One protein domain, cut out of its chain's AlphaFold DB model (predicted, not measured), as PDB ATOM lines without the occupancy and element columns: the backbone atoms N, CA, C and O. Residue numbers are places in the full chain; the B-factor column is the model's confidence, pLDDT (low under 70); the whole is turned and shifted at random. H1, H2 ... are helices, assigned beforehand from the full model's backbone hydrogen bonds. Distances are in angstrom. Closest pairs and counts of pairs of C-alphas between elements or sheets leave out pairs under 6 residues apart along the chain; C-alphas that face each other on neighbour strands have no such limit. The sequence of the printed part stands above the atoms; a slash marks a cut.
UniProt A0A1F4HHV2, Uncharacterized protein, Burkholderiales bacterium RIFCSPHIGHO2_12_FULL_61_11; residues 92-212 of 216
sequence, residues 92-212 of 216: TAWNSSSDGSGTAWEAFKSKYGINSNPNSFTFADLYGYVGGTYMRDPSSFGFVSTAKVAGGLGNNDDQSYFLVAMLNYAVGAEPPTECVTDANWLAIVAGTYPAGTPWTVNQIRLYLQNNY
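What this domain is: This is residues 92 to 212 of the 216 residues of an uncharacterized protein of Burkholderiales bacterium RIFCSPHIGHO2_12_FULL_61_11 (UniProt A0A1F4HHV2). The longest helix, H6, runs through the middle, with H1, H2, H3 and H5 on one side and H7 and H8 on the other, while H4 is near its first residues. Three pairs of helices touch. The printed part has 121 residues, with eight named helices, H1 to H8 in chain order, and no named strand; the class is all helix. It is compact, with a radius of gyration of the C-alphas of 13.9 A and spans of 42 by 28 by 25 A.

How they stand to each other: H1, residues 92 to 95, touches H2, residues 103 to 112; their closest C-alphas, of Trp 94 and Ala 104, are 5.8 A apart. H3, residues 123 to 130, is close to H2 but not clearly touching, with the closest C-alphas, of Tyr 112 and Tyr 129, 6.9 A apart. H4, residues 138 to 141, and H5, residues 149 to 152, are apart. H6, residues 158 to 171, touches H2 with residues 170 to 171 alone, at a steep tilt of 53 degrees; the closest C-alphas, of Phe 108 and Val 171, are 5.5 A apart. H7, residues 182 to 189, is close to H6 but not clearly touching, at a shallow tilt of 21 degrees, opposite ways; the closest C-alphas, of Phe 162 and Val 189, are 7.1 A apart. H8, residues 201 to 210, touches H6 at a steep tilt of 48 degrees, the same way; the closest C-alphas, of Tyr 161 and Arg 205, are 6.7 A apart. In H2, H3, H6, H7 and H8 every O i to N i+4 pair is within hydrogen-bond range; H1, H4 and H5 are too short for such a pair.

Where its parts are: H1 begins at C-alpha 92 (-0.977, -85.294, -99.913). From first to last C-alpha, H2 is 14.4 A long, H3 10.8 A, H6 20.5 A, H7 10.5 A and H8 14.3 A. H8 ends at C-alpha 210 (7.241, -72.381, -107.907).

The domain as a whole: The C-alphas of Asp 99 and Gly 196, the two farthest apart, are 43.3 A apart. The printed part has no cut, and the link from H7 to H8 is long. The mean pLDDT of the printed part is 70.3, with 51 residues under 70, among them residues 173 to 195.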
ATOM      1  N   THR A  92      -0.080 -84.145 -99.851       77.75
ATOM      2  CA  THR A  92      -0.977 -85.294 -99.913       77.75
ATOM      3  C   THR A  92      -0.222 -86.624 -99.833       77.75
ATOM      4  O   THR A  92      -0.668 -87.497 -99.110       77.75
ATOM      5  N   ALA A  93       0.930 -86.795-100.488       77.06
ATOM      6  CA  ALA A  93       1.709 -88.040-100.444       77.06
ATOM      7  C   ALA A  93       2.359 -88.315 -99.075       77.06
ATOM      8  O   ALA A  93       2.487 -89.471 -98.674       77.06
ATOM      9  N   TRP A  94       2.735 -87.269 -98.336       78.69
ATOM     10  CA  TRP A  94       3.160 -87.401 -96.937       78.69
ATOM     11  C   TRP A  94       1.984 -87.653 -95.986       78.69
ATOM     12  O   TRP A  94       2.165 -88.256 -94.928       78.69
ATOM     13  N   ASN A  95       0.779 -87.232 -96.372       76.62
ATOM     14  CA  ASN A  95      -0.451 -87.394 -95.601       76.62
ATOM     15  C   ASN A  95      -1.273 -88.645 -95.999       76.62
ATOM     16  O   ASN A  95      -2.229 -89.006 -95.318       76.62
ATOM     17  N   SER A  96      -0.935 -89.337 -97.094       64.62
ATOM     18  CA  SER A  96      -1.836 -90.283 -97.784       64.62
ATOM     19  C   SER A  96      -1.995 -91.655 -97.125       64.62
ATOM     20  O   SER A  96      -2.554 -92.560 -97.738       64.62
ATOM     21  N   SER A  97      -1.533 -91.857 -95.891       54.81
ATOM     22  CA  SER A  97      -1.587 -93.187 -95.274       54.81
ATOM     23  C   SER A  97      -1.672 -93.128 -93.749       54.81
ATOM     24  O   SER A  97      -0.673 -92.982 -93.047       54.81
ATOM     25  N   SER A  98      -2.881 -93.337 -93.217       51.88
ATOM     26  CA  SER A  98      -3.142 -93.563 -91.781       51.88
ATOM     27  C   SER A  98      -2.447 -94.815 -91.218       51.88
ATOM     28  O   SER A  98      -2.415 -95.033 -90.008       51.88
ATOM     29  N   ASP A  99      -1.899 -95.644 -92.102       49.59
ATOM     30  CA  ASP A  99      -1.118 -96.857 -91.874       49.59
ATOM     31  C   ASP A  99       0.379 -96.691 -92.201       49.59
ATOM     32  O   ASP A  99       1.178 -97.529 -91.788       49.59
ATOM     33  N   GLY A 100       0.783 -95.597 -92.859       52.53
ATOM     34  CA  GLY A 100       2.187 -95.270 -93.098       52.53
ATOM     35  C   GLY A 100       2.845 -95.983 -94.278       52.53
ATOM     36  O   GLY A 100       4.069 -95.970 -94.391       52.53
ATOM     37  N   SER A 101       2.029 -96.608 -95.126       51.25
ATOM     38  CA  SER A 101       2.416 -97.311 -96.354       51.25
ATOM     39  C   SER A 101       2.593 -96.379 -97.560       51.25
ATOM     40  O   SER A 101       2.906 -96.830 -98.664       51.25
ATOM     41  N   GLY A 102       2.395 -95.070 -97.372       63.62
ATOM     42  CA  GLY A 102       2.625 -94.062 -98.396       63.62
ATOM     43  C   GLY A 102       4.070 -94.107 -98.883       63.62
ATOM     44  O   GLY A 102       5.012 -94.188 -98.092       63.62
ATOM     45  N   THR A 103       4.248 -94.019-100.199       70.69
ATOM     46  CA  THR A 103       5.553 -94.129-100.871       70.69
ATOM     47  C   THR A 103       6.605 -93.168-100.307       70.69
ATOM     48  O   THR A 103       7.784 -93.513-100.260       70.69
ATOM     49  N   ALA A 104       6.185 -91.997 -99.817       77.50
ATOM     50  CA  ALA A 104       7.059 -91.016 -99.179       77.50
ATOM     51  C   ALA A 104       7.624 -91.507 -97.830       77.50
ATOM     52  O   ALA A 104       8.830 -91.423 -97.584       77.50
ATOM     53  N   TRP A 105       6.775 -92.089 -96.977       79.31
ATOM     54  CA  TRP A 105       7.205 -92.630 -95.690       79.31
ATOM     55  C   TRP A 105       8.019 -93.914 -95.829       79.31
ATOM     56  O   TRP A 105       8.953 -94.121 -95.056       79.31
ATOM     57  N   GLU A 106       7.727 -94.753 -96.823       79.19
ATOM     58  CA  GLU A 106       8.572 -95.908 -97.148       79.19
ATOM     59  C   GLU A 106       9.974 -95.478 -97.596       79.19
ATOM     60  O   GLU A 106      10.968 -96.037 -97.134       79.19
ATOM     61  N   ALA A 107      10.080 -94.430 -98.422       79.69
ATOM     62  CA  ALA A 107      11.372 -93.874 -98.819       79.69
ATOM     63  C   ALA A 107      12.154 -93.323 -97.611       79.69
ATOM     64  O   ALA A 107      13.352 -93.581 -97.472       79.69
ATOM     65  N   PHE A 108      11.472 -92.632 -96.694       80.31
ATOM     66  CA  PHE A 108      12.063 -92.163 -95.440       80.31
ATOM     67  C   PHE A 108      12.567 -93.323 -94.569       80.31
ATOM     68  O   PHE A 108      13.728 -93.332 -94.152       80.31
ATOM     69  N   LYS A 109      11.733 -94.346 -94.352       80.19
ATOM     70  CA  LYS A 109      12.099 -95.557 -93.604       80.19
ATOM     71  C   LYS A 109      13.292 -96.272 -94.225       80.19
ATOM     72  O   LYS A 109      14.224 -96.626 -93.506       80.19
ATOM     73  N   SER A 110      13.300 -96.434 -95.547       83.06
ATOM     74  CA  SER A 110      14.393 -97.086 -96.269       83.06
ATOM     75  C   SER A 110      15.710 -96.323 -96.142       83.06
ATOM     76  O   SER A 110      16.757 -96.953 -96.031       83.06
ATOM     77  N   LYS A 111      15.679 -94.985 -96.163       82.50
ATOM     78  CA  LYS A 111      16.892 -94.162 -96.083       82.50
ATOM     79  C   LYS A 111      17.518 -94.169 -94.690       82.50
ATOM     80  O   LYS A 111      18.739 -94.220 -94.574       82.50
ATOM     81  N   TYR A 112      16.688 -94.137 -93.649       81.69
ATOM     82  CA  TYR A 112      17.138 -94.047 -92.256       81.69
ATOM     83  C   TYR A 112      17.088 -95.385 -91.495       81.69
ATOM     84  O   TYR A 112      17.396 -95.426 -90.307       81.69
ATOM     85  N   GLY A 113      16.718 -96.488 -92.158       81.94
ATOM     86  CA  GLY A 113      16.661 -97.827 -91.561       81.94
ATOM     87  C   GLY A 113      15.587 -97.982 -90.478       81.94
ATOM     88  O   GLY A 113      15.805 -98.682 -89.489       81.94
ATOM     89  N   ILE A 114      14.444 -97.306 -90.629       80.75
ATOM     90  CA  ILE A 114      13.400 -97.245 -89.599       80.75
ATOM     91  C   ILE A 114      12.308 -98.291 -89.864       80.75
ATOM     92  O   ILE A 114      11.715 -98.320 -90.937       80.75
ATOM     93  N   ASN A 115      11.996 -99.117 -88.859       73.94
ATOM     94  CA  ASN A 115      11.010-100.208 -88.965       73.94
ATOM     95  C   ASN A 115       9.644 -99.890 -88.322       73.94
ATOM     96  O   ASN A 115       8.739-100.724 -88.341       73.94
ATOM     97  N   SER A 116       9.484 -98.715 -87.713       72.06
ATOM     98  CA  SER A 116       8.258 -98.284 -87.027       72.06
ATOM     99  C   SER A 116       7.241 -97.648 -87.981       72.06
ATOM    100  O   SER A 116       7.592 -97.100 -89.024       72.06
ATOM    101  N   ASN A 117       5.954 -97.713 -87.618       71.38
ATOM    102  CA  ASN A 117       4.886 -97.073 -88.387       71.38
ATOM    103  C   ASN A 117       5.044 -95.540 -88.309       71.38
ATOM    104  O   ASN A 117       5.031 -95.003 -87.200       71.38
ATOM    105  N   PRO A 118       5.137 -94.806 -89.426       64.62
ATOM    106  CA  PRO A 118       5.324 -93.354 -89.418       64.62
ATOM    107  C   PRO A 118       4.182 -92.572 -88.745       64.62
ATOM    108  O   PRO A 118       4.413 -91.480 -88.235       64.62
ATOM    109  N   ASN A 119       2.981 -93.148 -88.601       67.38
ATOM    110  CA  ASN A 119       1.895 -92.563 -87.793       67.38
ATOM    111  C   ASN A 119       2.170 -92.563 -86.281       67.38
ATOM    112  O   ASN A 119       1.394 -92.014 -85.488       67.38
ATOM    113  N   SER A 120       3.241 -93.232 -85.861       71.69
ATOM    114  CA  SER A 120       3.753 -93.186 -84.495       71.69
ATOM    115  C   SER A 120       4.866 -92.162 -84.312       71.69
ATOM    116  O   SER A 120       5.148 -91.827 -83.166       71.69
ATOM    117  N   PHE A 121       5.439 -91.617 -85.395       79.81
ATOM    118  CA  PHE A 121       6.490 -90.617 -85.266       79.81
ATOM    119  C   PHE A 121       5.940 -89.327 -84.697       79.81
ATOM    120  O   PHE A 121       5.001 -88.716 -85.221       79.81
ATOM    121  N   THR A 122       6.581 -88.911 -83.620       85.56
ATOM    122  CA  THR A 122       6.518 -87.552 -83.129       85.56
ATOM    123  C   THR A 122       7.544 -86.692 -83.853       85.56
ATOM    124  O   THR A 122       8.502 -87.169 -84.469       85.56
ATOM    125  N   PHE A 123       7.354 -85.385 -83.768       80.12
ATOM    126  CA  PHE A 123       8.332 -84.414 -84.238       80.12
ATOM    127  C   PHE A 123       9.710 -84.569 -83.565       80.12
ATOM    128  O   PHE A 123      10.735 -84.324 -84.204       80.12
ATOM    129  N   ALA A 124       9.748 -85.022 -82.309       81.38
ATOM    130  CA  ALA A 124      10.987 -85.353 -81.609       81.38
ATOM    131  C   ALA A 124      11.701 -86.570 -82.220       81.38
ATOM    132  O   ALA A 124      12.921 -86.539 -82.381       81.38
ATOM    133  N   ASP A 125      10.950 -87.607 -82.606       82.50
ATOM    134  CA  ASP A 125      11.521 -88.800 -83.246       82.50
ATOM    135  C   ASP A 125      12.173 -88.431 -84.581       82.50
ATOM    136  O   ASP A 125      13.317 -88.802 -84.837       82.50
ATOM    137  N   LEU A 126      11.488 -87.627 -85.404       78.94
ATOM    138  CA  LEU A 126      12.046 -87.119 -86.660       78.94
ATOM    139  C   LEU A 126      13.365 -86.376 -86.450       78.94
ATOM    140  O   LEU A 126      14.352 -86.664 -87.125       78.94
ATOM    141  N   TYR A 127      13.397 -85.446 -85.496       77.50
ATOM    142  CA  TYR A 127      14.615 -84.710 -85.178       77.50
ATOM    143  C   TYR A 127      15.755 -85.647 -84.741       77.50
ATOM    144  O   TYR A 127      16.906 -85.453 -85.139       77.50
ATOM    145  N   GLY A 128      15.438 -86.698 -83.979       77.25
ATOM    146  CA  GLY A 128      16.396 -87.716 -83.549       77.25
ATOM    147  C   GLY A 128      16.951 -88.585 -84.684       77.25
ATOM    148  O   GLY A 128      18.142 -88.886 -84.677       77.25
ATOM    149  N   TYR A 129      16.123 -88.968 -85.663       76.06
ATOM    150  CA  TYR A 129      16.530 -89.841 -86.776       76.06
ATOM    151  C   TYR A 129      17.276 -89.110 -87.891       76.06
ATOM    152  O   TYR A 129      18.274 -89.615 -88.405       76.06
ATOM    153  N   VAL A 130      16.790 -87.934 -88.289       69.75
ATOM    154  CA  VAL A 130      17.363 -87.172 -89.410       69.75
ATOM    155  C   VAL A 130      18.582 -86.360 -88.952       69.75
ATOM    156  O   VAL A 130      19.485 -86.077 -89.740       69.75
ATOM    157  N   GLY A 131      18.639 -86.023 -87.662       63.25
ATOM    158  CA  GLY A 131      19.691 -85.203 -87.078       63.25
ATOM    159  C   GLY A 131      19.516 -83.712 -87.383       63.25
ATOM    160  O   GLY A 131      18.938 -83.302 -88.395       63.25
ATOM    161  N   GLY A 132      20.061 -82.877 -86.495       61.50
ATOM    162  CA  GLY A 132      19.911 -81.416 -86.540       61.50
ATOM    163  C   GLY A 132      20.503 -80.717 -87.773       61.50
ATOM    164  O   GLY A 132      20.321 -79.514 -87.934       61.50
ATOM    165  N   THR A 133      21.207 -81.442 -88.649       60.72
ATOM    166  CA  THR A 133      21.721 -80.926 -89.928       60.72
ATOM    167  C   THR A 133      20.656 -80.804 -91.011       60.72
ATOM    168  O   THR A 133      20.833 -80.007 -91.922       60.72
ATOM    169  N   TYR A 134      19.562 -81.564 -90.927       64.38
ATOM    170  CA  TYR A 134      18.558 -81.644 -91.997       64.38
ATOM    171  C   TYR A 134      17.156 -81.266 -91.514       64.38
ATOM    172  O   TYR A 134      16.368 -80.716 -92.282       64.38
ATOM    173  N   MET A 135      16.849 -81.496 -90.230       69.00
ATOM    174  CA  MET A 135      15.640 -80.978 -89.595       69.00
ATOM    175  C   MET A 135      15.980 -80.053 -88.430       69.00
ATOM    176  O   MET A 135      16.663 -80.439 -87.486       69.00
ATOM    177  N   ARG A 136      15.468 -78.823 -88.484       69.06
ATOM    178  CA  ARG A 136      15.485 -77.872 -87.371       69.06
ATOM    179  C   ARG A 136      14.408 -78.232 -86.351       69.06
ATOM    180  O   ARG A 136      13.407 -78.843 -86.713       69.06
ATOM    181  N   ASP A 137      14.609 -77.802 -85.106       70.38
ATOM    182  CA  ASP A 137      13.621 -77.969 -84.043       70.38
ATOM    183  C   ASP A 137      12.242 -77.425 -84.490       70.38
ATOM    184  O   ASP A 137      12.096 -76.218 -84.745       70.38
ATOM    185  N   PRO A 138      11.232 -78.306 -84.599       67.56
ATOM    186  CA  PRO A 138       9.904 -77.959 -85.085       67.56
ATOM    187  C   PRO A 138       9.146 -77.010 -84.139       67.56
ATOM    188  O   PRO A 138       8.188 -76.364 -84.570       67.56
ATOM    189  N   SER A 139       9.622 -76.821 -82.901       69.69
ATOM    190  CA  SER A 139       9.098 -75.814 -81.967       69.69
ATOM    191  C   SER A 139       9.146 -74.391 -82.534       69.69
ATOM    192  O   SER A 139       8.232 -73.597 -82.309       69.69
ATOM    193  N   SER A 140      10.160 -74.084 -83.353       66.88
ATOM    194  CA  SER A 140      10.320 -72.769 -83.989       66.88
ATOM    195  C   SER A 140       9.232 -72.443 -85.018       66.88
ATOM    196  O   SER A 140       9.013 -71.273 -85.326       66.88
ATOM    197  N   PHE A 141       8.503 -73.457 -85.486       66.62
ATOM    198  CA  PHE A 141       7.365 -73.315 -86.392       66.62
ATOM    199  C   PHE A 141       6.015 -73.427 -85.680       66.62
ATOM    200  O   PHE A 141       4.980 -73.388 -86.339       66.62
ATOM    201  N   GLY A 142       6.003 -73.560 -84.350       73.19
ATOM    202  CA  GLY A 142       4.785 -73.716 -83.556       73.19
ATOM    203  C   GLY A 142       4.281 -75.155 -83.437       73.19
ATOM    204  O   GLY A 142       3.176 -75.362 -82.937       73.19
ATOM    205  N   PHE A 143       5.064 -76.154 -83.857       75.94
ATOM    206  CA  PHE A 143       4.728 -77.553 -83.607       75.94
ATOM    207  C   PHE A 143       5.134 -77.970 -82.193       75.94
ATOM    208  O   PHE A 143       6.201 -77.619 -81.691       75.94
ATOM    209  N   VAL A 144       4.300 -78.792 -81.561       81.12
ATOM    210  CA  VAL A 144       4.644 -79.434 -80.290       81.12
ATOM    211  C   VAL A 144       5.502 -80.662 -80.592       81.12
ATOM    212  O   VAL A 144       5.107 -81.499 -81.396       81.12
ATOM    213  N   SER A 145       6.654 -80.812 -79.935       78.94
ATOM    214  CA  SER A 145       7.594 -81.918 -80.189       78.94
ATOM    215  C   SER A 145       6.983 -83.312 -79.988       78.94
ATOM    216  O   SER A 145       7.390 -84.263 -80.650       78.94
ATOM    217  N   THR A 146       5.974 -83.431 -79.121       82.12
ATOM    218  CA  THR A 146       5.219 -84.669 -78.865       82.12
ATOM    219  C   THR A 146       4.047 -84.884 -79.823       82.12
ATOM    220  O   THR A 146       3.403 -85.931 -79.768       82.12
ATOM    221  N   ALA A 147       3.714 -83.903 -80.667       79.69
ATOM    222  CA  ALA A 147       2.667 -84.071 -81.661       79.69
ATOM    223  C   ALA A 147       3.132 -85.047 -82.743       79.69
ATOM    224  O   ALA A 147       4.306 -85.092 -83.120       79.69
ATOM    225  N   LYS A 148       2.184 -85.842 -83.234       80.50
ATOM    226  CA  LYS A 148       2.431 -86.768 -84.333       80.50
ATOM    227  C   LYS A 148       2.622 -85.991 -85.624       80.50
ATOM    228  O   LYS A 148       1.826 -85.106 -85.925       80.50
ATOM    229  N   VAL A 149       3.611 -86.387 -86.416       77.62
ATOM    230  CA  VAL A 149       3.939 -85.714 -87.680       77.62
ATOM    231  C   VAL A 149       2.783 -85.828 -88.669       77.62
ATOM    232  O   VAL A 149       2.343 -84.824 -89.215       77.62
ATOM    233  N   ALA A 150       2.225 -87.032 -88.826       72.94
ATOM    234  CA  ALA A 150       1.059 -87.270 -89.678       72.94
ATOM    235  C   ALA A 150      -0.173 -86.456 -89.237       72.94
ATOM    236  O   ALA A 150      -0.938 -85.993 -90.070       72.94
ATOM    237  N   GLY A 151      -0.338 -86.221 -87.930       67.38
ATOM    238  CA  GLY A 151      -1.420 -85.382 -87.403       67.38
ATOM    239  C   GLY A 151      -1.172 -83.876 -87.546       67.38
ATOM    240  O   GLY A 151      -2.112 -83.100 -87.416       67.38
ATOM    241  N   GLY A 152       0.076 -83.463 -87.789       68.44
ATOM    242  CA  GLY A 152       0.467 -82.070 -88.021       68.44
ATOM    243  C   GLY A 152       0.474 -81.662 -89.498       68.44
ATOM    244  O   GLY A 152       0.549 -80.472 -89.792       68.44
ATOM    245  N   LEU A 153       0.385 -82.621 -90.424       72.81
ATOM    246  CA  LEU A 153       0.260 -82.373 -91.861       72.81
ATOM    247  C   LEU A 153      -1.205 -82.040 -92.202       72.81
ATOM    248  O   LEU A 153      -1.991 -82.903 -92.586       72.81
ATOM    249  N   GLY A 154      -1.580 -80.773 -92.014       67.00
ATOM    250  CA  GLY A 154      -2.905 -80.235 -92.355       67.00
ATOM    251  C   GLY A 154      -3.147 -80.040 -93.860       67.00
ATOM    252  O   GLY A 154      -2.281 -80.322 -94.693       67.00
ATOM    253  N   ASN A 155      -4.318 -79.493 -94.212       65.75
ATOM    254  CA  ASN A 155      -4.773 -79.238 -95.590       65.75
ATOM    255  C   ASN A 155      -4.089 -78.002 -96.216       65.75
ATOM    256  O   ASN A 155      -4.750 -77.009 -96.510       65.75
ATOM    257  N   ASN A 156      -2.778 -78.076 -96.467       66.62
ATOM    258  CA  ASN A 156      -1.982 -77.017 -97.119       66.62
ATOM    259  C   ASN A 156      -1.732 -75.751 -96.272       66.62
ATOM    260  O   ASN A 156      -1.564 -74.646 -96.802       66.62
ATOM    261  N   ASP A 157      -1.634 -75.907 -94.955       77.56
ATOM    262  CA  ASP A 157      -1.225 -74.822 -94.060       77.56
ATOM    263  C   ASP A 157       0.251 -74.447 -94.261       77.56
ATOM    264  O   ASP A 157       1.056 -75.255 -94.729       77.56
ATOM    265  N   ASP A 158       0.625 -73.212 -93.902       74.38
ATOM    266  CA  ASP A 158       1.995 -72.695 -94.048       74.38
ATOM    267  C   ASP A 158       2.998 -73.665 -93.405       74.38
ATOM    268  O   ASP A 158       4.000 -74.040 -94.009       74.38
ATOM    269  N   GLN A 159       2.657 -74.156 -92.214       76.25
ATOM    270  CA  GLN A 159       3.416 -75.136 -91.446       76.25
ATOM    271  C   GLN A 159       3.621 -76.468 -92.192       76.25
ATOM    272  O   GLN A 159       4.732 -77.004 -92.189       76.25
ATOM    273  N   SER A 160       2.595 -76.979 -92.881       79.25
ATOM    274  CA  SER A 160       2.688 -78.209 -93.680       79.25
ATOM    275  C   SER A 160       3.658 -78.052 -94.851       79.25
ATOM    276  O   SER A 160       4.417 -78.975 -95.138       79.25
ATOM    277  N   TYR A 161       3.690 -76.879 -95.497       77.44
ATOM    278  CA  TYR A 161       4.646 -76.603 -96.576       77.44
ATOM    279  C   TYR A 161       6.094 -76.673 -96.090       77.44
ATOM    280  O   TYR A 161       6.923 -77.307 -96.738       77.44
ATOM    281  N   PHE A 162       6.406 -76.065 -94.944       75.19
ATOM    282  CA  PHE A 162       7.757 -76.135 -94.380       75.19
ATOM    283  C   PHE A 162       8.142 -77.559 -93.999       75.19
ATOM    284  O   PHE A 162       9.224 -78.025 -94.352       75.19
ATOM    285  N   LEU A 163       7.241 -78.266 -93.320       78.38
ATOM    286  CA  LEU A 163       7.493 -79.628 -92.875       78.38
ATOM    287  C   LEU A 163       7.758 -80.573 -94.053       78.38
ATOM    288  O   LEU A 163       8.715 -81.344 -94.026       78.38
ATOM    289  N   VAL A 164       6.955 -80.479 -95.111       80.50
ATOM    290  CA  VAL A 164       7.121 -81.310 -96.306       80.50
ATOM    291  C   VAL A 164       8.383 -80.949 -97.078       80.50
ATOM    292  O   VAL A 164       9.057 -81.852 -97.566       80.50
ATOM    293  N   ALA A 165       8.771 -79.672 -97.129       76.94
ATOM    294  CA  ALA A 165      10.048 -79.276 -97.724       76.94
ATOM    295  C   ALA A 165      11.227 -79.954 -97.006       76.94
ATOM    296  O   ALA A 165      12.108 -80.518 -97.653       76.94
ATOM    297  N   MET A 166      11.208 -79.954 -95.671       75.62
ATOM    298  CA  MET A 166      12.249 -80.577 -94.849       75.62
ATOM    299  C   MET A 166      12.275 -82.099 -95.013       75.62
ATOM    300  O   MET A 166      13.348 -82.686 -95.132       75.62
ATOM    301  N   LEU A 167      11.107 -82.742 -95.062       79.12
ATOM    302  CA  LEU A 167      10.994 -84.187 -95.272       79.12
ATOM    303  C   LEU A 167      11.454 -84.607 -96.674       79.12
ATOM    304  O   LEU A 167      12.195 -85.577 -96.816       79.12
ATOM    305  N   ASN A 168      11.075 -83.855 -97.708       77.94
ATOM    306  CA  ASN A 168      11.533 -84.085 -99.076       77.94
ATOM    307  C   ASN A 168      13.056 -83.990 -99.163       77.94
ATOM    308  O   ASN A 168      13.700 -84.889 -99.704       77.94
ATOM    309  N   TYR A 169      13.637 -82.959 -98.553       74.75
ATOM    310  CA  TYR A 169      15.084 -82.796 -98.496       74.75
ATOM    311  C   TYR A 169      15.770 -83.938 -97.727       74.75
ATOM    312  O   TYR A 169      16.724 -84.533 -98.226       74.75
ATOM    313  N   ALA A 170      15.231 -84.334 -96.569       75.12
ATOM    314  CA  ALA A 170      15.726 -85.478 -95.804       75.12
ATOM    315  C   ALA A 170      15.755 -86.764 -96.645       75.12
ATOM    316  O   ALA A 170      16.753 -87.484 -96.651       75.12
ATOM    317  N   VAL A 171      14.713 -87.033 -97.437       75.75
ATOM    318  CA  VAL A 171      14.658 -88.209 -98.325       75.75
ATOM    319  C   VAL A 171      15.583 -88.077 -99.543       75.75
ATOM    320  O   VAL A 171      16.001 -89.088-100.103       75.75
ATOM    321  N   GLY A 172      16.081 -86.880 -99.849       70.06
ATOM    322  CA  GLY A 172      17.016 -86.628-100.950       70.06
ATOM    323  C   GLY A 172      16.341 -86.099-102.208       70.06
ATOM    324  O   GLY A 172      16.865 -86.284-103.301       70.06
ATOM    325  N   ALA A 173      15.177 -85.459-102.076       65.62
ATOM    326  CA  ALA A 173      14.686 -84.584-103.125       65.62
ATOM    327  C   ALA A 173      15.646 -83.395-103.228       65.62
ATOM    328  O   ALA A 173      15.729 -82.557-102.326       65.62
ATOM    329  N   GLU A 174      16.403 -83.356-104.315       57.62
ATOM    330  CA  GLU A 174      17.280 -82.239-104.628       57.62
ATOM    331  C   GLU A 174      16.450 -81.165-105.338       57.62
ATOM    332  O   GLU A 174      15.701 -81.484-106.270       57.62
ATOM    333  N   PRO A 175      16.527 -79.891-104.912       53.31
ATOM    334  CA  PRO A 175      15.882 -78.831-105.666       53.31
ATOM    335  C   PRO A 175      16.431 -78.817-107.102       53.31
ATOM    336  O   PRO A 175      17.601 -79.133-107.314       53.31
ATOM    337  N   PRO A 176      15.642 -78.358-108.086       47.66
ATOM    338  CA  PRO A 176      16.069 -78.254-109.486       47.66
ATOM    339  C   PRO A 176      17.359 -77.445-109.709       47.66
ATOM    340  O   PRO A 176      17.953 -77.519-110.779       47.66
ATOM    341  N   THR A 177      17.796 -76.668-108.719       47.28
ATOM    342  CA  THR A 177      18.971 -75.808-108.803       47.28
ATOM    343  C   THR A 177      20.066 -76.286-107.851       47.28
ATOM    344  O   THR A 177      19.884 -76.204-106.635       47.28
ATOM    345  N   GLU A 178      21.260 -76.570-108.378       45.81
ATOM    346  CA  GLU A 178      22.545 -76.657-107.644       45.81
ATOM    347  C   GLU A 178      22.902 -75.357-106.863       45.81
ATOM    348  O   GLU A 178      23.984 -75.214-106.300       45.81
ATOM    349  N   CYS A 179      22.004 -74.366-106.830       44.72
ATOM    350  CA  CYS A 179      22.239 -72.993-106.376       44.72
ATOM    351  C   CYS A 179      21.651 -72.700-104.994       44.72
ATOM    352  O   CYS A 179      21.974 -71.684-104.371       44.72
ATOM    353  N   VAL A 180      20.781 -73.580-104.501       52.97
ATOM    354  CA  VAL A 180      20.354 -73.563-103.106       52.97
ATOM    355  C   VAL A 180      21.241 -74.565-102.400       52.97
ATOM    356  O   VAL A 180      20.937 -75.750-102.335       52.97
ATOM    357  N   THR A 181      22.385 -74.080-101.932       58.34
ATOM    358  CA  THR A 181      23.266 -74.883-101.089       58.34
ATOM    359  C   THR A 181      22.518 -75.316 -99.829       58.34
ATOM    360  O   THR A 181      21.571 -74.650 -99.399       58.34
ATOM    361  N   ASP A 182      22.991 -76.377 -99.180       61.19
ATOM    362  CA  ASP A 182      22.471 -76.836 -97.885       61.19
ATOM    363  C   ASP A 182      22.372 -75.682 -96.866       61.19
ATOM    364  O   ASP A 182      21.420 -75.585 -96.097       61.19
ATOM    365  N   ALA A 183      23.302 -74.723 -96.927       62.91
ATOM    366  CA  ALA A 183      23.289 -73.520 -96.096       62.91
ATOM    367  C   ALA A 183      22.114 -72.569 -96.399       62.91
ATOM    368  O   ALA A 183      21.526 -72.005 -95.474       62.91
ATOM    369  N   ASN A 184      21.745 -72.392 -97.672       65.94
ATOM    370  CA  ASN A 184      20.579 -71.591 -98.052       65.94
ATOM    371  C   ASN A 184      19.289 -72.280 -97.607       65.94
ATOM    372  O   ASN A 184      18.388 -71.616 -97.103       65.94
ATOM    373  N   TRP A 185      19.231 -73.607 -97.714       60.97
ATOM    374  CA  TRP A 185      18.119 -74.395 -97.196       60.97
ATOM    375  C   TRP A 185      17.950 -74.247 -95.691       60.97
ATOM    376  O   TRP A 185      16.856 -73.937 -95.216       60.97
ATOM    377  N   LEU A 186      19.049 -74.368 -94.949       62.78
ATOM    378  CA  LEU A 186      19.071 -74.137 -93.510       62.78
ATOM    379  C   LEU A 186      18.598 -72.725 -93.147       62.78
ATOM    380  O   LEU A 186      17.857 -72.564 -92.180       62.78
ATOM    381  N   ALA A 187      18.978 -71.710 -93.924       65.31
ATOM    382  CA  ALA A 187      18.550 -70.331 -93.703       65.31
ATOM    383  C   ALA A 187      17.064 -70.101 -94.041       65.31
ATOM    384  O   ALA A 187      16.383 -69.357 -93.336       65.31
ATOM    385  N   ILE A 188      16.540 -70.748 -95.090       66.62
ATOM    386  CA  ILE A 188      15.114 -70.689 -95.460       66.62
ATOM    387  C   ILE A 188      14.267 -71.322 -94.356       66.62
ATOM    388  O   ILE A 188      13.306 -70.712 -93.892       66.62
ATOM    389  N   VAL A 189      14.663 -72.505 -93.880       59.62
ATOM    390  CA  VAL A 189      14.021 -73.185 -92.746       59.62
ATOM    391  C   VAL A 189      14.156 -72.342 -91.473       59.62
ATOM    392  O   VAL A 189      13.208 -72.194 -90.717       59.62
ATOM    393  N   ALA A 190      15.302 -71.716 -91.221       62.19
ATOM    394  CA  ALA A 190      15.467 -70.849 -90.056       62.19
ATOM    395  C   ALA A 190      14.689 -69.519 -90.146       62.19
ATOM    396  O   ALA A 190      14.709 -68.757 -89.178       62.19
ATOM    397  N   GLY A 191      14.034 -69.219 -91.275       63.22
ATOM    398  CA  GLY A 191      13.363 -67.940 -91.509       63.22
ATOM    399  C   GLY A 191      14.331 -66.755 -91.545       63.22
ATOM    400  O   GLY A 191      13.926 -65.622 -91.320       63.22
ATOM    401  N   THR A 192      15.620 -67.007 -91.781       62.97
ATOM    402  CA  THR A 192      16.684 -65.991 -91.821       62.97
ATOM    403  C   THR A 192      17.148 -65.685 -93.241       62.97
ATOM    404  O   THR A 192      18.044 -64.862 -93.436       62.97
ATOM    405  N   TYR A 193      16.547 -66.340 -94.236       61.72
ATOM    406  CA  TYR A 193      16.834 -66.117 -95.642       61.72
ATOM    407  C   TYR A 193      15.888 -65.083 -96.269       61.72
ATOM    408  O   TYR A 193      14.681 -65.125 -96.008       61.72
ATOM    409  N   PRO A 194      16.397 -64.217 -97.163       61.81
ATOM    410  CA  PRO A 194      17.802 -63.928 -97.441       61.81
ATOM    411  C   PRO A 194      18.410 -63.087 -96.315       61.81
ATOM    412  O   PRO A 194      17.704 -62.425 -95.552       61.81
ATOM    413  N   ALA A 195      19.741 -63.082 -96.232       59.81
ATOM    414  CA  ALA A 195      20.444 -62.273 -95.245       59.81
ATOM    415  C   ALA A 195      20.049 -60.786 -95.366       59.81
ATOM    416  O   ALA A 195      20.078 -60.206 -96.452       59.81
ATOM    417  N   GLY A 196      19.682 -60.170 -94.241       71.94
ATOM    418  CA  GLY A 196      19.342 -58.747 -94.139       71.94
ATOM    419  C   GLY A 196      17.841 -58.457 -94.135       71.94
ATOM    420  O   GLY A 196      17.370 -57.809 -93.207       71.94
ATOM    421  N   THR A 197      17.086 -58.947 -95.124       72.50
ATOM    422  CA  THR A 197      15.618 -58.771 -95.176       72.50
ATOM    423  C   THR A 197      14.942 -60.138 -95.268       72.50
ATOM    424  O   THR A 197      14.729 -60.627 -96.380       72.50
ATOM    425  N   PRO A 198      14.637 -60.773 -94.121       70.56
ATOM    426  CA  PRO A 198      14.047 -62.101 -94.102       70.56
ATOM    427  C   PRO A 198      12.729 -62.135 -94.867       70.56
ATOM    428  O   PRO A 198      11.922 -61.205 -94.785       70.56
ATOM    429  N   TRP A 199      12.504 -63.211 -95.610       69.62
ATOM    430  CA  TRP A 199      11.253 -63.401 -96.323       69.62
ATOM    431  C   TRP A 199      10.075 -63.594 -95.375       69.62
ATOM    432  O   TRP A 199      10.169 -64.215 -94.318       69.62
ATOM    433  N   THR A 200       8.923 -63.098 -95.814       75.50
ATOM    434  CA  THR A 200       7.644 -63.438 -95.192       75.50
ATOM    435  C   THR A 200       7.284 -64.895 -95.478       75.50
ATOM    436  O   THR A 200       7.667 -65.463 -96.503       75.50
ATOM    437  N   VAL A 201       6.471 -65.491 -94.606       72.75
ATOM    438  CA  VAL A 201       5.992 -66.879 -94.732       72.75
ATOM    439  C   VAL A 201       5.347 -67.140 -96.106       72.75
ATOM    440  O   VAL A 201       5.623 -68.151 -96.749       72.75
ATOM    441  N   ASN A 202       4.581 -66.173 -96.623       77.19
ATOM    442  CA  ASN A 202       3.951 -66.265 -97.941       77.19
ATOM    443  C   ASN A 202       4.962 -66.276 -99.103       77.19
ATOM    444  O   ASN A 202       4.788 -67.008-100.075       77.19
ATOM    445  N   GLN A 203       6.042 -65.493 -99.007       74.88
ATOM    446  CA  GLN A 203       7.104 -65.495-100.021       74.88
ATOM    447  C   GLN A 203       7.846 -66.832-100.043       74.88
ATOM    448  O   GLN A 203       8.141 -67.345-101.120       74.88
ATOM    449  N   ILE A 204       8.081 -67.427 -98.870       73.31
ATOM    450  CA  ILE A 204       8.699 -68.751 -98.770       73.31
ATOM    451  C   ILE A 204       7.767 -69.834 -99.330       73.31
ATOM    452  O   ILE A 204       8.212 -70.716-100.059       73.31
ATOM    453  N   ARG A 205       6.455 -69.758 -99.079       75.44
ATOM    454  CA  ARG A 205       5.490 -70.684 -99.693       75.44
ATOM    455  C   ARG A 205       5.538 -70.619-101.222       75.44
ATOM    456  O   ARG A 205       5.683 -71.653-101.870       75.44
ATOM    457  N   LEU A 206       5.417 -69.417-101.789       76.38
ATOM    458  CA  LEU A 206       5.437 -69.222-103.242       76.38
ATOM    459  C   LEU A 206       6.750 -69.722-103.849       76.38
ATOM    460  O   LEU A 206       6.747 -70.352-104.901       76.38
ATOM    461  N   TYR A 207       7.861 -69.507-103.146       72.69
ATOM    462  CA  TYR A 207       9.158 -70.065-103.498       72.69
ATOM    463  C   TYR A 207       9.113 -71.595-103.608       72.69
ATOM    464  O   TYR A 207       9.490 -72.147-104.644       72.69
ATOM    465  N   LEU A 208       8.636 -72.278-102.561       73.88
ATOM    466  CA  LEU A 208       8.619 -73.743-102.488       73.88
ATOM    467  C   LEU A 208       7.752 -74.359-103.591       73.88
ATOM    468  O   LEU A 208       8.155 -75.346-104.211       73.88
ATOM    469  N   GLN A 209       6.600 -73.743-103.861       73.69
ATOM    470  CA  GLN A 209       5.660 -74.168-104.899       73.69
ATOM    471  C   GLN A 209       6.218 -73.935-106.305       73.69
ATOM    472  O   GLN A 209       6.246 -74.857-107.120       73.69
ATOM    473  N   ASN A 210       6.720 -72.729-106.585       71.06
ATOM    474  CA  ASN A 210       7.241 -72.381-107.907       71.06
ATOM    475  C   ASN A 210       8.469 -73.216-108.288       71.06
ATOM    476  O   ASN A 210       8.756 -73.378-109.469       71.06
ATOM    477  N   ASN A 211       9.191 -73.765-107.313       61.84
ATOM    478  CA  ASN A 211      10.389 -74.568-107.553       61.84
ATOM    479  C   ASN A 211      10.154 -76.070-107.387       61.84
ATOM    480  O   ASN A 211      11.117 -76.828-107.397       61.84
ATOM    481  N   TYR A 212       8.892 -76.508-107.284       66.12
ATOM    482  CA  TYR A 212       8.520 -77.926-107.219       66.12
ATOM    483  C   TYR A 212       9.194 -78.680-106.058       66.12
ATOM    484  O   TYR A 212       9.358 -79.899-106.107       66.12
TER     485      TYR A 212